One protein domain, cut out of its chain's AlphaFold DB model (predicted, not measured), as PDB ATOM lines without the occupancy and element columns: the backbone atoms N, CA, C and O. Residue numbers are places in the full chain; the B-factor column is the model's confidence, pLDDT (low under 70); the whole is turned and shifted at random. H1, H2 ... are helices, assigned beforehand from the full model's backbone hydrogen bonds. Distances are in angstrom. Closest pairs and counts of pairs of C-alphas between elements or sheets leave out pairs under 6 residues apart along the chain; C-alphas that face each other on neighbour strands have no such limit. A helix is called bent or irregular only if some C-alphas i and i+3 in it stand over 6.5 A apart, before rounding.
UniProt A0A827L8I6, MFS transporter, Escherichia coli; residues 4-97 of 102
ATOM      1  N   ALA A   4     -62.410  20.126   3.103       69.19
ATOM      2  CA  ALA A   4     -61.705  19.807   4.344       69.19
ATOM      3  C   ALA A   4     -60.175  19.991   4.266       69.19
ATOM      4  O   ALA A   4     -59.573  20.449   5.236       69.19
ATOM      5  N   ASP A   5     -59.550  19.695   3.122       77.44
ATOM      6  CA  ASP A   5     -58.091  19.770   2.965       77.44
ATOM      7  C   ASP A   5     -57.624  21.229   3.060       77.44
ATOM      8  O   ASP A   5     -56.683  21.555   3.785       77.44
ATOM      9  N   ILE A   6     -58.346  22.136   2.388       80.50
ATOM     10  CA  ILE A   6     -58.041  23.574   2.384       80.50
ATOM     11  C   ILE A   6     -58.159  24.177   3.794       80.50
ATOM     12  O   ILE A   6     -57.360  25.036   4.164       80.50
ATOM     13  N   ASN A   7     -59.119  23.692   4.593       82.94
ATOM     14  CA  ASN A   7     -59.395  24.187   5.942       82.94
ATOM     15  C   ASN A   7     -58.299  23.803   6.954       82.94
ATOM     16  O   ASN A   7     -58.156  24.458   7.979       82.94
ATOM     17  N   ILE A   8     -57.505  22.768   6.662       80.75
ATOM     18  CA  ILE A   8     -56.353  22.340   7.477       80.75
ATOM     19  C   ILE A   8     -55.047  22.939   6.945       80.75
ATOM     20  O   ILE A   8     -54.180  23.346   7.724       80.75
ATOM     21  N   ILE A   9     -54.916  23.034   5.619       86.94
ATOM     22  CA  ILE A   9     -53.730  23.579   4.952       86.94
ATOM     23  C   ILE A   9     -53.502  25.042   5.343       86.94
ATOM     24  O   ILE A   9     -52.376  25.416   5.670       86.94
ATOM     25  N   TRP A  10     -54.551  25.869   5.359       84.94
ATOM     26  CA  TRP A  10     -54.404  27.300   5.648       84.94
ATOM     27  C   TRP A  10     -53.880  27.582   7.075       84.94
ATOM     28  O   TRP A  10     -52.901  28.323   7.207       84.94
ATOM     29  N   PRO A  11     -54.425  26.961   8.144       83.69
ATOM     30  CA  PRO A  11     -53.863  27.064   9.492       83.69
ATOM     31  C   PRO A  11     -52.432  26.541   9.603       83.69
ATOM     32  O   PRO A  11     -51.617  27.164  10.279       83.69
ATOM     33  N   MET A  12     -52.094  25.428   8.936       84.69
ATOM     34  CA  MET A  12     -50.720  24.910   8.938       84.69
ATOM     35  C   MET A  12     -49.739  25.887   8.287       84.69
ATOM     36  O   MET A  12     -48.656  26.101   8.829       84.69
ATOM     37  N   ILE A  13     -50.120  26.512   7.168       87.00
ATOM     38  CA  ILE A  13     -49.312  27.544   6.506       87.00
ATOM     39  C   ILE A  13     -49.115  28.740   7.441       87.00
ATOM     40  O   ILE A  13     -47.984  29.189   7.618       87.00
ATOM     41  N   LEU A  14     -50.184  29.230   8.077       85.69
ATOM     42  CA  LEU A  14     -50.111  30.363   9.003       85.69
ATOM     43  C   LEU A  14     -49.231  30.049  10.225       85.69
ATOM     44  O   LEU A  14     -48.355  30.841  10.578       85.69
ATOM     45  N   CYS A  15     -49.415  28.874  10.835       83.06
ATOM     46  CA  CYS A  15     -48.572  28.392  11.930       83.06
ATOM     47  C   CYS A  15     -47.105  28.261  11.503       83.06
ATOM     48  O   CYS A  15     -46.218  28.688  12.240       83.06
ATOM     49  N   GLY A  16     -46.839  27.703  10.318       81.25
ATOM     50  CA  GLY A  16     -45.491  27.540   9.776       81.25
ATOM     51  C   GLY A  16     -44.801  28.876   9.497       81.25
ATOM     52  O   GLY A  16     -43.655  29.076   9.904       81.25
ATOM     53  N   ALA A  17     -45.514  29.821   8.881       85.19
ATOM     54  CA  ALA A  17     -45.022  31.173   8.628       85.19
ATOM     55  C   ALA A  17     -44.687  31.907   9.936       85.19
ATOM     56  O   ALA A  17     -43.607  32.491  10.058       85.19
ATOM     57  N   GLY A  18     -45.560  31.815  10.946       79.62
ATOM     58  CA  GLY A  18     -45.310  32.366  12.278       79.62
ATOM     59  C   GLY A  18     -44.086  31.740  12.951       79.62
ATOM     60  O   GLY A  18     -43.207  32.454  13.434       79.62
ATOM     61  N   PHE A  19     -43.973  30.408  12.930       77.75
ATOM     62  CA  PHE A  19     -42.811  29.711  13.482       77.75
ATOM     63  C   PHE A  19     -41.506  30.159  12.820       77.75
ATOM     64  O   PHE A  19     -40.548  30.429  13.537       77.75
ATOM     65  N   GLY A  20     -41.460  30.295  11.493       75.88
ATOM     66  CA  GLY A  20     -40.263  30.749  10.779       75.88
ATOM     67  C   GLY A  20     -39.861  32.182  11.137       75.88
ATOM     68  O   GLY A  20     -38.695  32.438  11.451       75.88
ATOM     69  N   LEU A  21     -40.837  33.097  11.168       79.06
ATOM     70  CA  LEU A  21     -40.623  34.509  11.495       79.06
ATOM     71  C   LEU A  21     -40.134  34.731  12.928       79.06
ATOM     72  O   LEU A  21     -39.344  35.641  13.148       79.06
ATOM     73  N   PHE A  22     -40.562  33.914  13.894       67.62
ATOM     74  CA  PHE A  22     -40.161  34.071  15.298       67.62
ATOM     75  C   PHE A  22     -38.986  33.182  15.708       67.62
ATOM     76  O   PHE A  22     -38.176  33.578  16.547       67.62
ATOM     77  N   GLN A  23     -38.849  31.989  15.129       69.06
ATOM     78  CA  GLN A  23     -37.744  31.088  15.446       69.06
ATOM     79  C   GLN A  23     -36.415  31.614  14.895       69.06
ATOM     80  O   GLN A  23     -35.414  31.529  15.603       69.06
ATOM     81  N   SER A  24     -36.410  32.190  13.685       68.06
ATOM     82  CA  SER A  24     -35.210  32.753  13.049       68.06
ATOM     83  C   SER A  24     -34.530  33.850  13.895       68.06
ATOM     84  O   SER A  24     -33.367  33.671  14.264       68.06
ATOM     85  N   PRO A  25     -35.222  34.926  14.330       64.06
ATOM     86  CA  PRO A  25     -34.622  35.954  15.180       64.06
ATOM     87  C   PRO A  25     -34.317  35.467  16.603       64.06
ATOM     88  O   PRO A  25     -33.336  35.920  17.192       64.06
ATOM     89  N   ASN A  26     -35.098  34.530  17.158       68.31
ATOM     90  CA  ASN A  26     -34.842  33.964  18.489       68.31
ATOM     91  C   ASN A  26     -33.541  33.135  18.505       68.31
ATOM     92  O   ASN A  26     -32.671  33.362  19.347       68.31
ATOM     93  N   ASN A  27     -33.343  32.267  17.505       66.81
ATOM     94  CA  ASN A  27     -32.088  31.529  17.333       66.81
ATOM     95  C   ASN A  27     -30.912  32.460  16.999       66.81
ATOM     96  O   ASN A  27     -29.830  32.297  17.561       66.81
ATOM     97  N   HIS A  28     -31.110  33.440  16.112       60.69
ATOM     98  CA  HIS A  28     -30.046  34.361  15.709       60.69
ATOM     99  C   HIS A  28     -29.556  35.212  16.887       60.69
ATOM    100  O   HIS A  28     -28.355  35.303  17.115       60.69
ATOM    101  N   THR A  29     -30.470  35.759  17.697       59.41
ATOM    102  CA  THR A  29     -30.121  36.558  18.884       59.41
ATOM    103  C   THR A  29     -29.275  35.754  19.870       59.41
ATOM    104  O   THR A  29     -28.301  36.275  20.399       59.41
ATOM    105  N   ILE A  30     -29.569  34.473  20.091       59.41
ATOM    106  CA  ILE A  30     -28.769  33.625  20.988       59.41
ATOM    107  C   ILE A  30     -27.369  33.352  20.439       59.41
ATOM    108  O   ILE A  30     -26.401  33.369  21.200       59.41
ATOM    109  N   ILE A  31     -27.250  33.149  19.127       60.38
ATOM    110  CA  ILE A  31     -25.963  32.923  18.463       60.38
ATOM    111  C   ILE A  31     -25.106  34.200  18.470       60.38
ATOM    112  O   ILE A  31     -23.891  34.106  18.626       60.38
ATOM    113  N   THR A  32     -25.712  35.387  18.347       59.12
ATOM    114  CA  THR A  32     -24.973  36.659  18.263       59.12
ATOM    115  C   THR A  32     -24.739  37.362  19.600       59.12
ATOM    116  O   THR A  32     -23.849  38.201  19.676       59.12
ATOM    117  N   SER A  33     -25.523  37.071  20.645       54.28
ATOM    118  CA  SER A  33     -25.469  37.812  21.926       54.28
ATOM    119  C   SER A  33     -24.558  37.182  22.983       54.28
ATOM    120  O   SER A  33     -24.426  37.735  24.072       54.28
ATOM    121  N   ALA A  34     -23.944  36.025  22.707       48.06
ATOM    122  CA  ALA A  34     -23.098  35.321  23.669       48.06
ATOM    123  C   ALA A  34     -21.635  35.220  23.181       48.06
ATOM    124  O   ALA A  34     -21.398  34.686  22.095       48.06
ATOM    125  N   PRO A  35     -20.637  35.659  23.979       52.94
ATOM    126  CA  PRO A  35     -19.232  35.366  23.714       52.94
ATOM    127  C   PRO A  35     -19.017  33.847  23.635       52.94
ATOM    128  O   PRO A  35     -19.645  33.077  24.368       52.94
ATOM    129  N   ARG A  36     -18.124  33.419  22.734       55.03
ATOM    130  CA  ARG A  36     -17.919  32.024  22.279       55.03
ATOM    131  C   ARG A  36     -17.637  31.008  23.402       55.03
ATOM    132  O   ARG A  36     -17.757  29.813  23.169       55.03
ATOM    133  N   GLU A  37     -17.325  31.483  24.605       54.41
ATOM    134  CA  GLU A  37     -17.027  30.688  25.800       54.41
ATOM    135  C   GLU A  37     -18.277  30.264  26.611       54.41
ATOM    136  O   GLU A  37     -18.203  29.345  27.421       54.41
ATOM    137  N   ARG A  38     -19.451  30.893  26.400       57.78
ATOM    138  CA  ARG A  38     -20.706  30.591  27.140       57.78
ATOM    139  C   ARG A  38     -21.942  30.343  26.265       57.78
ATOM    140  O   ARG A  38     -23.015  30.031  26.788       57.78
ATOM    141  N   SER A  39     -21.804  30.440  24.945       58.22
ATOM    142  CA  SER A  39     -22.885  30.260  23.963       58.22
ATOM    143  C   SER A  39     -23.528  28.865  24.004       58.22
ATOM    144  O   SER A  39     -24.736  28.741  23.802       58.22
ATOM    145  N   GLY A  40     -22.764  27.825  24.362       62.47
ATOM    146  CA  GLY A  40     -23.289  26.467  24.552       62.47
ATOM    147  C   GLY A  40     -24.334  26.362  25.672       62.47
ATOM    148  O   GLY A  40     -25.353  25.695  25.504       62.47
ATOM    149  N   GLY A  41     -24.141  27.086  26.782       68.56
ATOM    150  CA  GLY A  41     -25.090  27.109  27.900       68.56
ATOM    151  C   GLY A  41     -26.377  27.875  27.579       68.56
ATOM    152  O   GLY A  41     -27.463  27.442  27.955       68.56
ATOM    153  N   ALA A  42     -26.281  28.979  26.831       67.88
ATOM    154  CA  ALA A  42     -27.444  29.767  26.413       67.88
ATOM    155  C   ALA A  42     -28.341  29.009  25.415       67.88
ATOM    156  O   ALA A  42     -29.558  28.952  25.605       67.88
ATOM    157  N   SER A  43     -27.747  28.365  24.402       66.94
ATOM    158  CA  SER A  43     -28.480  27.497  23.469       66.94
ATOM    159  C   SER A  43     -29.101  26.288  24.172       66.94
ATOM    160  O   SER A  43     -30.239  25.925  23.874       66.94
ATOM    161  N   GLY A  44     -28.395  25.704  25.150       76.38
ATOM    162  CA  GLY A  44     -28.928  24.641  26.003       76.38
ATOM    163  C   GLY A  44     -30.167  25.085  26.784       76.38
ATOM    164  O   GLY A  44     -31.204  24.431  26.703       76.38
ATOM    165  N   MET A  45     -30.109  26.241  27.457       79.44
ATOM    166  CA  MET A  45     -31.247  26.789  28.208       79.44
ATOM    167  C   MET A  45     -32.460  27.099  27.317       79.44
ATOM    168  O   MET A  45     -33.589  26.839  27.728       79.44
ATOM    169  N   LEU A  46     -32.256  27.600  26.090       74.50
ATOM    170  CA  LEU A  46     -33.354  27.797  25.132       74.50
ATOM    171  C   LEU A  46     -33.985  26.465  24.717       74.50
ATOM    172  O   LEU A  46     -35.212  26.354  24.673       74.50
ATOM    173  N   GLY A  47     -33.158  25.461  24.416       80.12
ATOM    174  CA  GLY A  47     -33.622  24.116  24.085       80.12
ATOM    175  C   GLY A  47     -34.474  23.528  25.208       80.12
ATOM    176  O   GLY A  47     -35.589  23.072  24.961       80.12
ATOM    177  N   THR A  48     -34.001  23.636  26.449       84.50
ATOM    178  CA  THR A  48     -34.737  23.205  27.641       84.50
ATOM    179  C   THR A  48     -36.047  23.972  27.806       84.50
ATOM    180  O   THR A  48     -37.083  23.340  27.975       84.50
ATOM    181  N   ALA A  49     -36.042  25.304  27.686       81.75
ATOM    182  CA  ALA A  49     -37.250  26.124  27.802       81.75
ATOM    183  C   ALA A  49     -38.294  25.791  26.723       81.75
ATOM    184  O   ALA A  49     -39.487  25.708  27.019       81.75
ATOM    185  N   ARG A  50     -37.858  25.547  25.478       82.31
ATOM    186  CA  ARG A  50     -38.742  25.115  24.386       82.31
ATOM    187  C   ARG A  50     -39.342  23.742  24.675       82.31
ATOM    188  O   ARG A  50     -40.556  23.593  24.567       82.31
ATOM    189  N   LEU A  51     -38.516  22.761  25.035       87.25
ATOM    190  CA  LEU A  51     -38.972  21.396  25.318       87.25
ATOM    191  C   LEU A  51     -39.928  21.357  26.515       87.25
ATOM    192  O   LEU A  51     -40.966  20.700  26.437       87.25
ATOM    193  N   LEU A  52     -39.629  22.111  27.578       90.81
ATOM    194  CA  LEU A  52     -40.536  22.296  28.712       90.81
ATOM    195  C   LEU A  52     -41.872  22.880  28.254       90.81
ATOM    196  O   LEU A  52     -42.910  22.302  28.549       90.81
ATOM    197  N   GLY A  53     -41.853  23.967  27.480       84.94
ATOM    198  CA  GLY A  53     -43.075  24.586  26.966       84.94
ATOM    199  C   GLY A  53     -43.918  23.638  26.108       84.94
ATOM    200  O   GLY A  53     -45.132  23.567  26.291       84.94
ATOM    201  N   GLN A  54     -43.293  22.871  25.208       88.62
ATOM    202  CA  GLN A  54     -44.009  21.904  24.368       88.62
ATOM    203  C   GLN A  54     -44.597  20.749  25.183       88.62
ATOM    204  O   GLN A  54     -45.755  20.392  24.976       88.62
ATOM    205  N   SER A  55     -43.829  20.193  26.123       90.00
ATOM    206  CA  SER A  55     -44.276  19.079  26.965       90.00
ATOM    207  C   SER A  55     -45.402  19.505  27.911       90.00
ATOM    208  O   SER A  55     -46.474  18.898  27.923       90.00
ATOM    209  N   SER A  56     -45.212  20.608  28.641       89.38
ATOM    210  CA  SER A  56     -46.227  21.150  29.545       89.38
ATOM    211  C   SER A  56     -47.488  21.593  28.798       89.38
ATOM    212  O   SER A  56     -48.590  21.347  29.279       89.38
ATOM    213  N   GLY A  57     -47.354  22.189  27.607       83.56
ATOM    214  CA  GLY A  57     -48.492  22.572  26.769       83.56
ATOM    215  C   GLY A  57     -49.296  21.367  26.276       83.56
ATOM    216  O   GLY A  57     -50.520  21.366  26.380       83.56
ATOM    217  N   ALA A  58     -48.620  20.314  25.807       84.69
ATOM    218  CA  ALA A  58     -49.276  19.077  25.389       84.69
ATOM    219  C   ALA A  58     -50.009  18.398  26.558       84.69
ATOM    220  O   ALA A  58     -51.158  17.987  26.403       84.69
ATOM    221  N   ALA A  59     -49.381  18.340  27.738       87.31
ATOM    222  CA  ALA A  59     -49.998  17.797  28.945       87.31
ATOM    223  C   ALA A  59     -51.238  18.602  29.371       87.31
ATOM    224  O   ALA A  59     -52.268  18.015  29.693       87.31
ATOM    225  N   LEU A  60     -51.176  19.937  29.318       83.12
ATOM    226  CA  LEU A  60     -52.308  20.807  29.647       83.12
ATOM    227  C   LEU A  60     -53.486  20.598  28.683       83.12
ATOM    228  O   LEU A  60     -54.625  20.453  29.123       83.12
ATOM    229  N   VAL A  61     -53.216  20.540  27.373       81.38
ATOM    230  CA  VAL A  61     -54.239  20.267  26.350       81.38
ATOM    231  C   VAL A  61     -54.857  18.886  26.565       81.38
ATOM    232  O   VAL A  61     -56.080  18.759  26.531       81.38
ATOM    233  N   ALA A  62     -54.043  17.865  26.846       83.44
ATOM    234  CA  ALA A  62     -54.524  16.515  27.128       83.44
ATOM    235  C   ALA A  62     -55.431  16.467  28.371       83.44
ATOM    236  O   ALA A  62     -56.490  15.846  28.321       83.44
ATOM    237  N   LEU A  63     -55.068  17.166  29.453       82.38
ATOM    238  CA  LEU A  63     -55.896  17.273  30.660       82.38
ATOM    239  C   LEU A  63     -57.221  17.997  30.390       82.38
ATOM    240  O   LEU A  63     -58.267  17.538  30.838       82.38
ATOM    241  N   MET A  64     -57.206  19.091  29.625       76.75
ATOM    242  CA  MET A  64     -58.426  19.820  29.250       76.75
ATOM    243  C   MET A  64     -59.378  18.961  28.410       76.75
ATOM    244  O   MET A  64     -60.585  18.966  28.651       76.75
ATOM    245  N   LEU A  65     -58.845  18.184  27.462       77.19
ATOM    246  CA  LEU A  65     -59.640  17.241  26.671       77.19
ATOM    247  C   LEU A  65     -60.175  16.082  27.521       77.19
ATOM    248  O   LEU A  65     -61.322  15.678  27.347       77.19
ATOM    249  N   ASN A  66     -59.378  15.574  28.465       76.38
ATOM    250  CA  ASN A  66     -59.784  14.476  29.338       76.38
ATOM    251  C   ASN A  66     -60.857  14.888  30.359       76.38
ATOM    252  O   ASN A  66     -61.768  14.114  30.629       76.38
ATOM    253  N   GLN A  67     -60.784  16.111  30.893       70.12
ATOM    254  CA  GLN A  67     -61.695  16.584  31.936       70.12
ATOM    255  C   GLN A  67     -63.037  17.104  31.382       70.12
ATOM    256  O   GLN A  67     -64.045  17.016  32.080       70.12
ATOM    257  N   PHE A  68     -63.067  17.639  30.152       63.31
ATOM    258  CA  PHE A  68     -64.230  18.359  29.605       63.31
ATOM    259  C   PHE A  68     -64.793  17.812  28.281       63.31
ATOM    260  O   PHE A  68     -65.596  18.510  27.669       63.31
ATOM    261  N   GLY A  69     -64.432  16.598  27.848       65.06
ATOM    262  CA  GLY A  69     -65.112  15.804  26.801       65.06
ATOM    263  C   GLY A  69     -65.758  16.595  25.650       65.06
ATOM    264  O   GLY A  69     -65.095  16.921  24.671       65.06
ATOM    265  N   ASP A  70     -67.047  16.921  25.784       62.69
ATOM    266  CA  ASP A  70     -67.864  17.612  24.770       62.69
ATOM    267  C   ASP A  70     -67.538  19.116  24.590       62.69
ATOM    268  O   ASP A  70     -67.578  19.642  23.481       62.69
ATOM    269  N   ASN A  71     -67.150  19.820  25.662       63.53
ATOM    270  CA  ASN A  71     -66.788  21.252  25.638       63.53
ATOM    271  C   ASN A  71     -65.268  21.491  25.719       63.53
ATOM    272  O   ASN A  71     -64.790  22.612  25.517       63.53
ATOM    273  N   GLY A  72     -64.491  20.444  26.003       62.09
ATOM    274  CA  GLY A  72     -63.053  20.510  26.252       62.09
ATOM    275  C   GLY A  72     -62.268  20.996  25.041       62.09
ATOM    276  O   GLY A  72     -61.313  21.752  25.194       62.09
ATOM    277  N   THR A  73     -62.713  20.652  23.831       68.06
ATOM    278  CA  THR A  73     -62.087  21.115  22.584       68.06
ATOM    279  C   THR A  73     -62.213  22.629  22.422       68.06
ATOM    280  O   THR A  73     -61.223  23.295  22.130       68.06
ATOM    281  N   HIS A  74     -63.397  23.194  22.677       70.25
ATOM    282  CA  HIS A  74     -63.626  24.639  22.587       70.25
ATOM    283  C   HIS A  74     -62.856  25.408  23.664       70.25
ATOM    284  O   HIS A  74     -62.188  26.392  23.350       70.25
ATOM    285  N   VAL A  75     -62.891  24.939  24.915       71.56
ATOM    286  CA  VAL A  75     -62.172  25.578  26.029       71.56
ATOM    287  C   VAL A  75     -60.656  25.493  25.823       71.56
ATOM    288  O   VAL A  75     -59.951  26.479  26.029       71.56
ATOM    289  N   SER A  76     -60.149  24.356  25.341       72.44
ATOM    290  CA  SER A  76     -58.731  24.172  25.017       72.44
ATOM    291  C   SER A  76     -58.290  25.090  23.873       72.44
ATOM    292  O   SER A  76     -57.281  25.784  24.005       72.44
ATOM    293  N   LEU A  77     -59.083  25.196  22.798       74.56
ATOM    294  CA  LEU A  77     -58.814  26.110  21.682       74.56
ATOM    295  C   LEU A  77     -58.831  27.581  22.117       74.56
ATOM    296  O   LEU A  77     -57.936  28.329  21.731       74.56
ATOM    297  N   MET A  78     -59.794  28.001  22.946       79.00
ATOM    298  CA  MET A  78     -59.847  29.375  23.468       79.00
ATOM    299  C   MET A  78     -58.655  29.682  24.371       79.00
ATOM    300  O   MET A  78     -58.031  30.733  24.234       79.00
ATOM    301  N   THR A  79     -58.303  28.757  25.262       76.75
ATOM    302  CA  THR A  79     -57.166  28.929  26.175       76.75
ATOM    303  C   THR A  79     -55.854  28.990  25.390       76.75
ATOM    304  O   THR A  79     -55.024  29.865  25.639       76.75
ATOM    305  N   ALA A  80     -55.694  28.127  24.381       77.50
ATOM    306  CA  ALA A  80     -54.554  28.146  23.471       77.50
ATOM    307  C   ALA A  80     -54.488  29.447  22.656       77.50
ATOM    308  O   ALA A  80     -53.409  30.020  22.518       77.50
ATOM    309  N   ALA A  81     -55.624  29.954  22.168       81.38
ATOM    310  CA  ALA A  81     -55.691  31.213  21.433       81.38
ATOM    311  C   ALA A  81     -55.312  32.416  22.311       81.38
ATOM    312  O   ALA A  81     -54.508  33.244  21.891       81.38
ATOM    313  N   ILE A  82     -55.823  32.494  23.545       82.81
ATOM    314  CA  ILE A  82     -55.478  33.560  24.499       82.81
ATOM    315  C   ILE A  82     -53.981  33.523  24.813       82.81
ATOM    316  O   ILE A  82     -53.301  34.547  24.733       82.81
ATOM    317  N   LEU A  83     -53.446  32.336  25.112       81.44
ATOM    318  CA  LEU A  83     -52.021  32.158  25.370       81.44
ATOM    319  C   LEU A  83     -51.174  32.563  24.151       81.44
ATOM    320  O   LEU A  83     -50.151  33.226  24.310       81.44
ATOM    321  N   ALA A  84     -51.616  32.216  22.939       80.25
ATOM    322  CA  ALA A  84     -50.946  32.585  21.695       80.25
ATOM    323  C   ALA A  84     -50.952  34.101  21.455       80.25
ATOM    324  O   ALA A  84     -49.927  34.651  21.062       80.25
ATOM    325  N   VAL A  85     -52.060  34.793  21.741       82.56
ATOM    326  CA  VAL A  85     -52.148  36.260  21.646       82.56
ATOM    327  C   VAL A  85     -51.208  36.930  22.647       82.56
ATOM    328  O   VAL A  85     -50.476  37.848  22.278       82.56
ATOM    329  N   ILE A  86     -51.161  36.443  23.891       81.00
ATOM    330  CA  ILE A  86     -50.222  36.946  24.904       81.00
ATOM    331  C   ILE A  86     -48.777  36.719  24.442       81.00
ATOM    332  O   ILE A  86     -47.966  37.644  24.478       81.00
ATOM    333  N   ALA A  87     -48.453  35.518  23.955       76.38
ATOM    334  CA  ALA A  87     -47.124  35.192  23.445       76.38
ATOM    335  C   ALA A  87     -46.734  36.073  22.247       76.38
ATOM    336  O   ALA A  87     -45.607  36.568  22.190       76.38
ATOM    337  N   ALA A  88     -47.667  36.324  21.325       77.12
ATOM    338  CA  ALA A  88     -47.471  37.226  20.196       77.12
ATOM    339  C   ALA A  88     -47.226  38.669  20.663       77.12
ATOM    340  O   ALA A  88     -46.308  39.316  20.163       77.12
ATOM    341  N   GLY A  89     -47.968  39.145  21.669       79.50
ATOM    342  CA  GLY A  89     -47.771  40.462  22.277       79.50
ATOM    343  C   GLY A  89     -46.395  40.612  22.926       79.50
ATOM    344  O   GLY A  89     -45.668  41.557  22.629       79.50
ATOM    345  N   VAL A  90     -45.981  39.640  23.745       76.56
ATOM    346  CA  VAL A  90     -44.634  39.607  24.345       76.56
ATOM    347  C   VAL A  90     -43.547  39.562  23.264       76.56
ATOM    348  O   VAL A  90     -42.518  40.223  23.392       76.56
ATOM    349  N   SER A  91     -43.770  38.819  22.178       71.56
ATOM    350  CA  SER A  91     -42.834  38.733  21.053       71.56
ATOM    351  C   SER A  91     -42.720  40.054  20.276       71.56
ATOM    352  O   SER A  91     -41.616  40.495  19.961       71.56
ATOM    353  N   GLY A  92     -43.845  40.739  20.040       71.31
ATOM    354  CA  GLY A  92     -43.874  42.084  19.456       71.31
ATOM    355  C   GLY A  92     -43.205  43.134  20.350       71.31
ATOM    356  O   GLY A  92     -42.479  44.001  19.866       71.31
ATOM    357  N   LEU A  93     -43.346  43.017  21.671       68.19
ATOM    358  CA  LEU A  93     -42.626  43.870  22.621       68.19
ATOM    359  C   LEU A  93     -41.108  43.632  22.574       68.19
ATOM    360  O   LEU A  93     -40.342  44.589  22.672       68.19
ATOM    361  N   ARG A  94     -40.656  42.390  22.344       64.38
ATOM    362  CA  ARG A  94     -39.226  42.093  22.140       64.38
ATOM    363  C   ARG A  94     -38.674  42.669  20.836       64.38
ATOM    364  O   ARG A  94     -37.533  43.119  20.840       64.38
ATOM    365  N   ILE A  95     -39.450  42.697  19.745       61.44
ATOM    366  CA  ILE A  95     -38.990  43.274  18.464       61.44
ATOM    367  C   ILE A  95     -38.769  44.793  18.555       61.44
ATOM    368  O   ILE A  95     -37.995  45.351  17.783       61.44
ATOM    369  N   THR A  96     -39.439  45.449  19.509       57.84
ATOM    370  CA  THR A  96     -39.421  46.909  19.679       57.84
ATOM    371  C   THR A  96     -38.290  47.384  20.594       57.84
ATOM    372  O   THR A  96     -38.057  48.586  20.680       57.84
ATOM    373  N   GLN A  97     -37.542  46.491  21.259       56.31
ATOM    374  CA  GLN A  97     -36.355  46.921  22.000       56.31
ATOM    375  C   GLN A  97     -35.289  47.412  21.002       56.31
ATOM    376  O   GLN A  97     -34.762  46.606  20.229       56.31
TER     377      GLN A  97
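AT A GLANCE: This is residues 4 to 97 of the 102 residues of the protein "MFS transporter" of Escherichia coli (UniProt A0A827L8I6). Three long helical rods zigzag in an open, loose arrangement: H2a joins H1 near one end and folds back into H2b at the other, and the rods spread from these two turns with few contacts between them. H2a and H2b are the two arms of one sharply bent helix, H2. The printed part has 94 residues with two named helices, H1 then H2, and no named strand; the class is all helix. It is loose, with a radius of gyration of the C-alphas of 16.6 A, and elongated, spanning 52 by 28 by 25 A.

HOW THE PARTS SIT: H2, residues 39 to 95, was assigned as one helix by its hydrogen bonds but is bent: C-alphas 67 and 70 are 9.5 A apart. Its arms, H2a of residues 39 to 67 and H2b of residues 70 to 95, touch through residues 61 to 66 and 72 to 76 alone; their closest C-alphas, of Leu 65 and Gly 72, are 4.7 A apart. The arms run opposite ways at a shallow tilt of 24 degrees. H2b is itself irregular, with C-alphas 70 and 73 at 7.1 A. H1, residues 4 to 32, forms a helical hairpin with H2a, opposite ways at a shallow tilt of 30 degrees. They touch through residues 30 to 31 and 39 to 43 alone, the closest C-alphas being those of Ile 30 and Ser 43, 6.6 A. H1 and H2b are close but not clearly touching, with the C-alphas of Phe 22 and Ser 91 closest at 7.9 A; they run the same way at 35.5 degrees, only just a steep tilt. Every O i to N i+4 pair is within hydrogen-bond range in H2a, against 23 of 25 in H1 and 21 of 22 in H2b.

IN THESE COORDINATES: H2a measures 41.9 A from C-alpha 39 to C-alpha 67, and H2b 39.1 A, ending at C-alpha 95 (-38.990, 43.274, 18.464). H1 measures 42.7 A and begins at C-alpha 4 (-61.705, 19.807, 4.344).

THE WHOLE: The C-alphas farthest apart, of Glu 37 and Asp 70, are 52.5 A apart. Residues 4 to 17, 47 to 56 and 81 to 87 stand free. The printed part has no cut, and the link from H1 to H2 is short, 6 residues. The mean pLDDT of the printed part is 73.9; residue 4 and residues 22 to 43, 68 to 73 and 93 to 97 are under 70.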